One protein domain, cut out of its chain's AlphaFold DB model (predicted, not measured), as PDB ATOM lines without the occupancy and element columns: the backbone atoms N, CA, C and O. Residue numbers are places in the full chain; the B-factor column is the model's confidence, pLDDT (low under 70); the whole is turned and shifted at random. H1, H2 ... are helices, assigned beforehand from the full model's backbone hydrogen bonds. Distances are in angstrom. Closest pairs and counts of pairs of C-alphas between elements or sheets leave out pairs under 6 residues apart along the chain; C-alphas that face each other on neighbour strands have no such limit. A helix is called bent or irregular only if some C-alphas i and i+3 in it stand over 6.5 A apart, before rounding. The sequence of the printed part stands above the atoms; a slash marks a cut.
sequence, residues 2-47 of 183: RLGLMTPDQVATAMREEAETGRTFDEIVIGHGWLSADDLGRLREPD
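This is residues 2 to 47 of the 183 residues of an uncharacterized protein of Actinobacteria bacterium (UniProt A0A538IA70). Three helices follow one another along the length of a small elongated domain: the long helix H1 at one end, the short H2 in the middle and about perpendicular to H1, and the short H3 toward the other end, running back the opposite way to H2. H2 packs on the later half of H1, while residues 2 to 7, before H1, run from its beginning toward the end of the domain where H3 lies. The printed part has 46 residues with three named helices, in the order H1, H2, H3, and no named strand; the class is all helix. The whole is compact, with a radius of gyration of the C-alphas of 10.4 A, and the C-alphas span 33 by 18 by 16 A along their three main axes.

The longest helix is H1, residues 8 to 21. It touches H2, residues 25 to 31, with residues 14 to 18 alone. The closest C-alphas of H1 and H2 are those of Glu 18 and Phe 25, 5.9 A apart. Their lines are about perpendicular, at 81 degrees, and their centres are 9.6 A apart. H2 only just touches H3, residues 37 to 44, with 3 pairs of C-alphas within 8 A. The closest C-alphas of H2 and H3 are those of Ile 30 and Ala 37, 6.4 A apart. H2 and H3 form a helical hairpin, with a shallow tilt of 24 degrees, opposite ways. H1 and H3 are apart. In H1, H2 and H3 every O i to N i+4 pair is within hydrogen-bond range.

H1 has 14 residues, Pro 8 to Thr 21, and measures 19.8 A from first to last C-alpha. It begins at C-alpha 8 (-27.165, -54.667, 36.765) and ends at C-alpha 21 (-29.969, -35.485, 40.643). H2 has 7 residues, Phe 25 to Gly 31, and measures 9.8 A. H3 has 8 residues, Ala 37 to Arg 44, and measures 10.7 A, ending at C-alpha 44 (-31.930, -46.395, 20.594). No helix is bent.

The two C-alphas farthest apart in the domain are those of Glu 20 and Asp 47, at 33.1 A. The first and last printed C-alphas, of Arg 2 and Asp 47, are 13.6 A apart. The printed part has no cut. The links from H1 to H2, 3 residues, and from H2 to H3, 5 residues, are both tight. The mean pLDDT of the printed part is 79.8. Ten printed residues have a pLDDT under 70, namely residues 2 to 5 and residues 42 to 47.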
ATOM      1  N   ARG A   2     -31.948 -52.865  25.122       45.97
ATOM      2  CA  ARG A   2     -30.979 -53.936  25.403       45.97
ATOM      3  C   ARG A   2     -29.791 -53.322  26.155       45.97
ATOM      4  O   ARG A   2     -28.818 -52.932  25.535       45.97
ATOM      5  N   LEU A   3     -29.859 -53.251  27.484       62.66
ATOM      6  CA  LEU A   3     -28.766 -52.772  28.358       62.66
ATOM      7  C   LEU A   3     -27.622 -53.804  28.499       62.66
ATOM      8  O   LEU A   3     -26.989 -53.902  29.541       62.66
ATOM      9  N   GLY A   4     -27.350 -54.600  27.456       59.41
ATOM     10  CA  GLY A   4     -26.350 -55.679  27.483       59.41
ATOM     11  C   GLY A   4     -24.895 -55.205  27.600       59.41
ATOM     12  O   GLY A   4     -24.004 -56.038  27.708       59.41
ATOM     13  N   LEU A   5     -24.666 -53.887  27.577       68.94
ATOM     14  CA  LEU A   5     -23.360 -53.246  27.753       68.94
ATOM     15  C   LEU A   5     -23.106 -52.772  29.199       68.94
ATOM     16  O   LEU A   5     -22.010 -52.307  29.488       68.94
ATOM     17  N   MET A   6     -24.081 -52.903  30.110       75.69
ATOM     18  CA  MET A   6     -23.939 -52.531  31.526       75.69
ATOM     19  C   MET A   6     -24.198 -53.714  32.451       75.69
ATOM     20  O   MET A   6     -25.014 -54.594  32.165       75.69
ATOM     21  N   THR A   7     -23.548 -53.706  33.613       84.81
ATOM     22  CA  THR A   7     -23.899 -54.627  34.698       84.81
ATOM     23  C   THR A   7     -25.166 -54.142  35.420       84.81
ATOM     24  O   THR A   7     -25.447 -52.942  35.456       84.81
ATOM     25  N   PRO A   8     -25.948 -55.046  36.039       82.44
ATOM     26  CA  PRO A   8     -27.165 -54.667  36.765       82.44
ATOM     27  C   PRO A   8     -26.903 -53.691  37.924       82.44
ATOM     28  O   PRO A   8     -27.767 -52.880  38.246       82.44
ATOM     29  N   ASP A   9     -25.708 -53.732  38.515       87.44
ATOM     30  CA  ASP A   9     -25.289 -52.812  39.577       87.44
ATOM     31  C   ASP A   9     -25.081 -51.377  39.056       87.44
ATOM     32  O   ASP A   9     -25.505 -50.409  39.688       87.44
ATOM     33  N   GLN A  10     -24.533 -51.227  37.846       85.75
ATOM     34  CA  GLN A  10     -24.381 -49.924  37.191       85.75
ATOM     35  C   GLN A  10     -25.733 -49.339  36.772       85.75
ATOM     36  O   GLN A  10     -25.953 -48.138  36.906       85.75
ATOM     37  N   VAL A  11     -26.670 -50.181  36.322       87.19
ATOM     38  CA  VAL A  11     -28.046 -49.749  36.023       87.19
ATOM     39  C   VAL A  11     -28.744 -49.271  37.298       87.19
ATOM     40  O   VAL A  11     -29.337 -48.195  37.305       87.19
ATOM     41  N   ALA A  12     -28.635 -50.027  38.395       88.88
ATOM     42  CA  ALA A  12     -29.213 -49.638  39.681       88.88
ATOM     43  C   ALA A  12     -28.601 -48.334  40.220       88.88
ATOM     44  O   ALA A  12     -29.318 -47.495  40.768       88.88
ATOM     45  N   THR A  13     -27.292 -48.152  40.033       89.81
ATOM     46  CA  THR A  13     -26.586 -46.927  40.419       89.81
ATOM     47  C   THR A  13     -27.057 -45.736  39.584       89.81
ATOM     48  O   THR A  13     -27.445 -44.723  40.158       89.81
ATOM     49  N   ALA A  14     -27.144 -45.878  38.259       88.56
ATOM     50  CA  ALA A  14     -27.633 -44.818  37.379       88.56
ATOM     51  C   ALA A  14     -29.104 -44.436  37.647       88.56
ATOM     52  O   ALA A  14     -29.425 -43.252  37.665       88.56
ATOM     53  N   MET A  15     -29.991 -45.402  37.929       88.44
ATOM     54  CA  MET A  15     -31.394 -45.111  38.279       88.44
ATOM     55  C   MET A  15     -31.538 -44.399  39.631       88.44
ATOM     56  O   MET A  15     -32.406 -43.540  39.792       88.44
ATOM     57  N   ARG A  16     -30.700 -44.743  40.619       89.19
ATOM     58  CA  ARG A  16     -30.668 -44.029  41.904       89.19
ATOM     59  C   ARG A  16     -30.198 -42.590  41.710       89.19
ATOM     60  O   ARG A  16     -30.817 -41.673  42.236       89.19
ATOM     61  N   GLU A  17     -29.146 -42.403  40.924       86.50
ATOM     62  CA  GLU A  17     -28.560 -41.089  40.684       86.50
ATOM     63  C   GLU A  17     -29.483 -40.199  39.827       86.50
ATOM     64  O   GLU A  17     -29.575 -38.998  40.081       86.50
ATOM     65  N   GLU A  18     -30.262 -40.775  38.901       89.06
ATOM     66  CA  GLU A  18     -31.353 -40.092  38.181       89.06
ATOM     67  C   GLU A  18     -32.423 -39.590  39.158       89.06
ATOM     68  O   GLU A  18     -32.839 -38.433  39.085       89.06
ATOM     69  N   ALA A  19     -32.820 -40.422  40.126       86.94
ATOM     70  CA  ALA A  19     -33.802 -40.039  41.138       86.94
ATOM     71  C   ALA A  19     -33.291 -38.941  42.095       86.94
ATOM     72  O   ALA A  19     -34.086 -38.137  42.583       86.94
ATOM     73  N   GLU A  20     -31.983 -38.892  42.365       87.50
ATOM     74  CA  GLU A  20     -31.364 -37.924  43.283       87.50
ATOM     75  C   GLU A  20     -30.979 -36.601  42.606       87.50
ATOM     76  O   GLU A  20     -31.119 -35.532  43.200       87.50
ATOM     77  N   THR A  21     -30.485 -36.658  41.368       84.69
ATOM     78  CA  THR A  21     -29.969 -35.485  40.643       84.69
ATOM     79  C   THR A  21     -30.921 -34.956  39.578       84.69
ATOM     80  O   THR A  21     -30.725 -33.839  39.098       84.69
ATOM     81  N   GLY A  22     -31.942 -35.729  39.196       86.94
ATOM     82  CA  GLY A  22     -32.880 -35.389  38.125       86.94
ATOM     83  C   GLY A  22     -32.251 -35.357  36.730       86.94
ATOM     84  O   GLY A  22     -32.902 -34.916  35.782       86.94
ATOM     85  N   ARG A  23     -30.986 -35.773  36.588       86.81
ATOM     86  CA  ARG A  23     -30.341 -35.929  35.282       86.81
ATOM     87  C   ARG A  23     -30.875 -37.176  34.608       86.81
ATOM     88  O   ARG A  23     -31.197 -38.152  35.270       86.81
ATOM     89  N   THR A  24     -30.924 -37.142  33.286       87.38
ATOM     90  CA  THR A  24     -31.340 -38.308  32.508       87.38
ATOM     91  C   THR A  24     -30.339 -39.450  32.673       87.38
ATOM     92  O   THR A  24     -29.128 -39.212  32.735       87.38
ATOM     93  N   PHE A  25     -30.840 -40.686  32.716       84.69
ATOM     94  CA  PHE A  25     -30.028 -41.903  32.735       84.69
ATOM     95  C   PHE A  25     -28.880 -41.867  31.708       84.69
ATOM     96  O   PHE A  25     -27.746 -42.191  32.052       84.69
ATOM     97  N   ASP A  26     -29.133 -41.397  30.481       87.75
ATOM     98  CA  ASP A  26     -28.123 -41.265  29.423       87.75
ATOM     99  C   ASP A  26     -26.942 -40.367  29.840       87.75
ATOM    100  O   ASP A  26     -25.779 -40.727  29.665       87.75
ATOM    101  N   GLU A  27     -27.229 -39.212  30.443       88.12
ATOM    102  CA  GLU A  27     -26.218 -38.244  30.881       88.12
ATOM    103  C   GLU A  27     -25.373 -38.780  32.043       88.12
ATOM    104  O   GLU A  27     -24.162 -38.553  32.096       88.12
ATOM    105  N   ILE A  28     -25.998 -39.530  32.952       90.00
ATOM    106  CA  ILE A  28     -25.325 -40.155  34.099       90.00
ATOM    107  C   ILE A  28     -24.378 -41.251  33.611       90.00
ATOM    108  O   ILE A  28     -23.199 -41.264  33.959       90.00
ATOM    109  N   VAL A  29     -24.863 -42.140  32.747       88.88
ATOM    110  CA  VAL A  29     -24.072 -43.264  32.236       88.88
ATOM    111  C   VAL A  29     -22.902 -42.781  31.364       88.88
ATOM    112  O   VAL A  29     -21.806 -43.343  31.460       88.88
ATOM    113  N   ILE A  30     -23.088 -41.708  30.582       89.25
ATOM    114  CA  ILE A  30     -21.999 -41.057  29.833       89.25
ATOM    115  C   ILE A  30     -21.008 -40.370  30.779       89.25
ATOM    116  O   ILE A  30     -19.797 -40.505  30.605       89.25
ATOM    117  N   GLY A  31     -21.495 -39.661  31.801       87.94
ATOM    118  CA  GLY A  31     -20.655 -38.945  32.767       87.94
ATOM    119  C   GLY A  31     -19.743 -39.859  33.591       87.94
ATOM    120  O   GLY A  31     -18.607 -39.487  33.884       87.94
ATOM    121  N   HIS A  32     -20.211 -41.069  33.909       84.56
ATOM    122  CA  HIS A  32     -19.420 -42.107  34.587       84.56
ATOM    123  C   HIS A  32     -18.516 -42.916  33.641       84.56
ATOM    124  O   HIS A  32     -17.731 -43.747  34.100       84.56
ATOM    125  N   GLY A  33     -18.601 -42.679  32.326       86.44
ATOM    126  CA  GLY A  33     -17.821 -43.394  31.313       86.44
ATOM    127  C   GLY A  33     -18.230 -44.859  31.136       86.44
ATOM    128  O   GLY A  33     -17.434 -45.659  30.648       86.44
ATOM    129  N   TRP A  34     -19.443 -45.228  31.556       86.19
ATOM    130  CA  TRP A  34     -19.966 -46.588  31.405       86.19
ATOM    131  C   TRP A  34     -20.468 -46.850  29.985       86.19
ATOM    132  O   TRP A  34     -20.306 -47.961  29.486       86.19
ATOM    133  N   LEU A  35     -21.028 -45.835  29.318       84.75
ATOM    134  CA  LEU A  35     -21.327 -45.862  27.883       84.75
ATOM    135  C   LEU A  35     -20.902 -44.565  27.203       84.75
ATOM    136  O   LEU A  35     -20.937 -43.490  27.797       84.75
ATOM    137  N   SER A  36     -20.578 -44.665  25.917       83.12
ATOM    138  CA  SER A  36     -20.411 -43.497  25.057       83.12
ATOM    139  C   SER A  36     -21.763 -43.019  24.522       83.12
ATOM    140  O   SER A  36     -22.700 -43.803  24.362       83.12
ATOM    141  N   ALA A  37     -21.851 -41.738  24.151       81.75
ATOM    142  CA  ALA A  37     -23.030 -41.191  23.473       81.75
ATOM    143  C   ALA A  37     -23.362 -41.944  22.165       81.75
ATOM    144  O   ALA A  37     -24.532 -42.101  21.823       81.75
ATOM    145  N   ASP A  38     -22.336 -42.445  21.467       78.94
ATOM    146  CA  ASP A  38     -22.480 -43.243  20.244       78.94
ATOM    147  C   ASP A  38     -23.124 -44.612  20.531       78.94
ATOM    148  O   ASP A  38     -24.071 -45.006  19.853       78.94
ATOM    149  N   ASP A  39     -22.693 -45.295  21.600       77.25
ATOM    150  CA  ASP A  39     -23.261 -46.578  22.037       77.25
ATOM    151  C   ASP A  39     -24.738 -46.443  22.443       77.25
ATOM    152  O   ASP A  39     -25.565 -47.278  22.073       77.25
ATOM    153  N   LEU A  40     -25.107 -45.366  23.150       77.94
ATOM    154  CA  LEU A  40     -26.511 -45.079  23.480       77.94
ATOM    155  C   LEU A  40     -27.346 -44.759  22.231       77.94
ATOM    156  O   LEU A  40     -28.482 -45.226  22.115       77.94
ATOM    157  N   GLY A  41     -26.776 -44.036  21.262       75.56
ATOM    158  CA  GLY A  41     -27.401 -43.793  19.959       75.56
ATOM    159  C   GLY A  41     -27.682 -45.092  19.198       75.56
ATOM    160  O   GLY A  41     -28.804 -45.309  18.741       75.56
ATOM    161  N   ARG A  42     -26.706 -46.005  19.152       67.25
ATOM    162  CA  ARG A  42     -26.823 -47.336  18.527       67.25
ATOM    163  C   ARG A  42     -27.821 -48.259  19.232       67.25
ATOM    164  O   ARG A  42     -28.403 -49.126  18.593       67.25
ATOM    165  N   LEU A  43     -28.024 -48.096  20.540       66.56
ATOM    166  CA  LEU A  43     -29.023 -48.859  21.299       66.56
ATOM    167  C   LEU A  43     -30.454 -48.325  21.126       66.56
ATOM    168  O   LEU A  43     -31.406 -49.099  21.284       66.56
ATOM    169  N   ARG A  44     -30.617 -47.023  20.836       67.50
ATOM    170  CA  ARG A  44     -31.930 -46.395  20.594       67.50
ATOM    171  C   ARG A  44     -32.378 -46.514  19.134       67.50
ATOM    172  O   ARG A  44     -33.577 -46.618  18.889       67.50
ATOM    173  N   GLU A  45     -31.442 -46.459  18.188       54.28
ATOM    174  CA  GLU A  45     -31.710 -46.587  16.755       54.28
ATOM    175  C   GLU A  45     -31.448 -48.029  16.302       54.28
ATOM    176  O   GLU A  45     -30.313 -48.496  16.387       54.28
ATOM    177  N   PRO A  46     -32.463 -48.760  15.806       50.62
ATOM    178  CA  PRO A  46     -32.217 -49.991  15.078       50.62
ATOM    179  C   PRO A  46     -31.533 -49.623  13.755       50.62
ATOM    180  O   PRO A  46     -32.168 -49.079  12.862       50.62
ATOM    181  N   ASP A  47     -30.221 -49.846  13.711       50.31
ATOM    182  CA  ASP A  47     -29.351 -49.936  12.535       50.31
ATOM    183  C   ASP A  47     -29.796 -49.141  11.289       50.31
ATOM    184  O   ASP A  47     -30.509 -49.632  10.417       50.31
TER     185      ASP A  47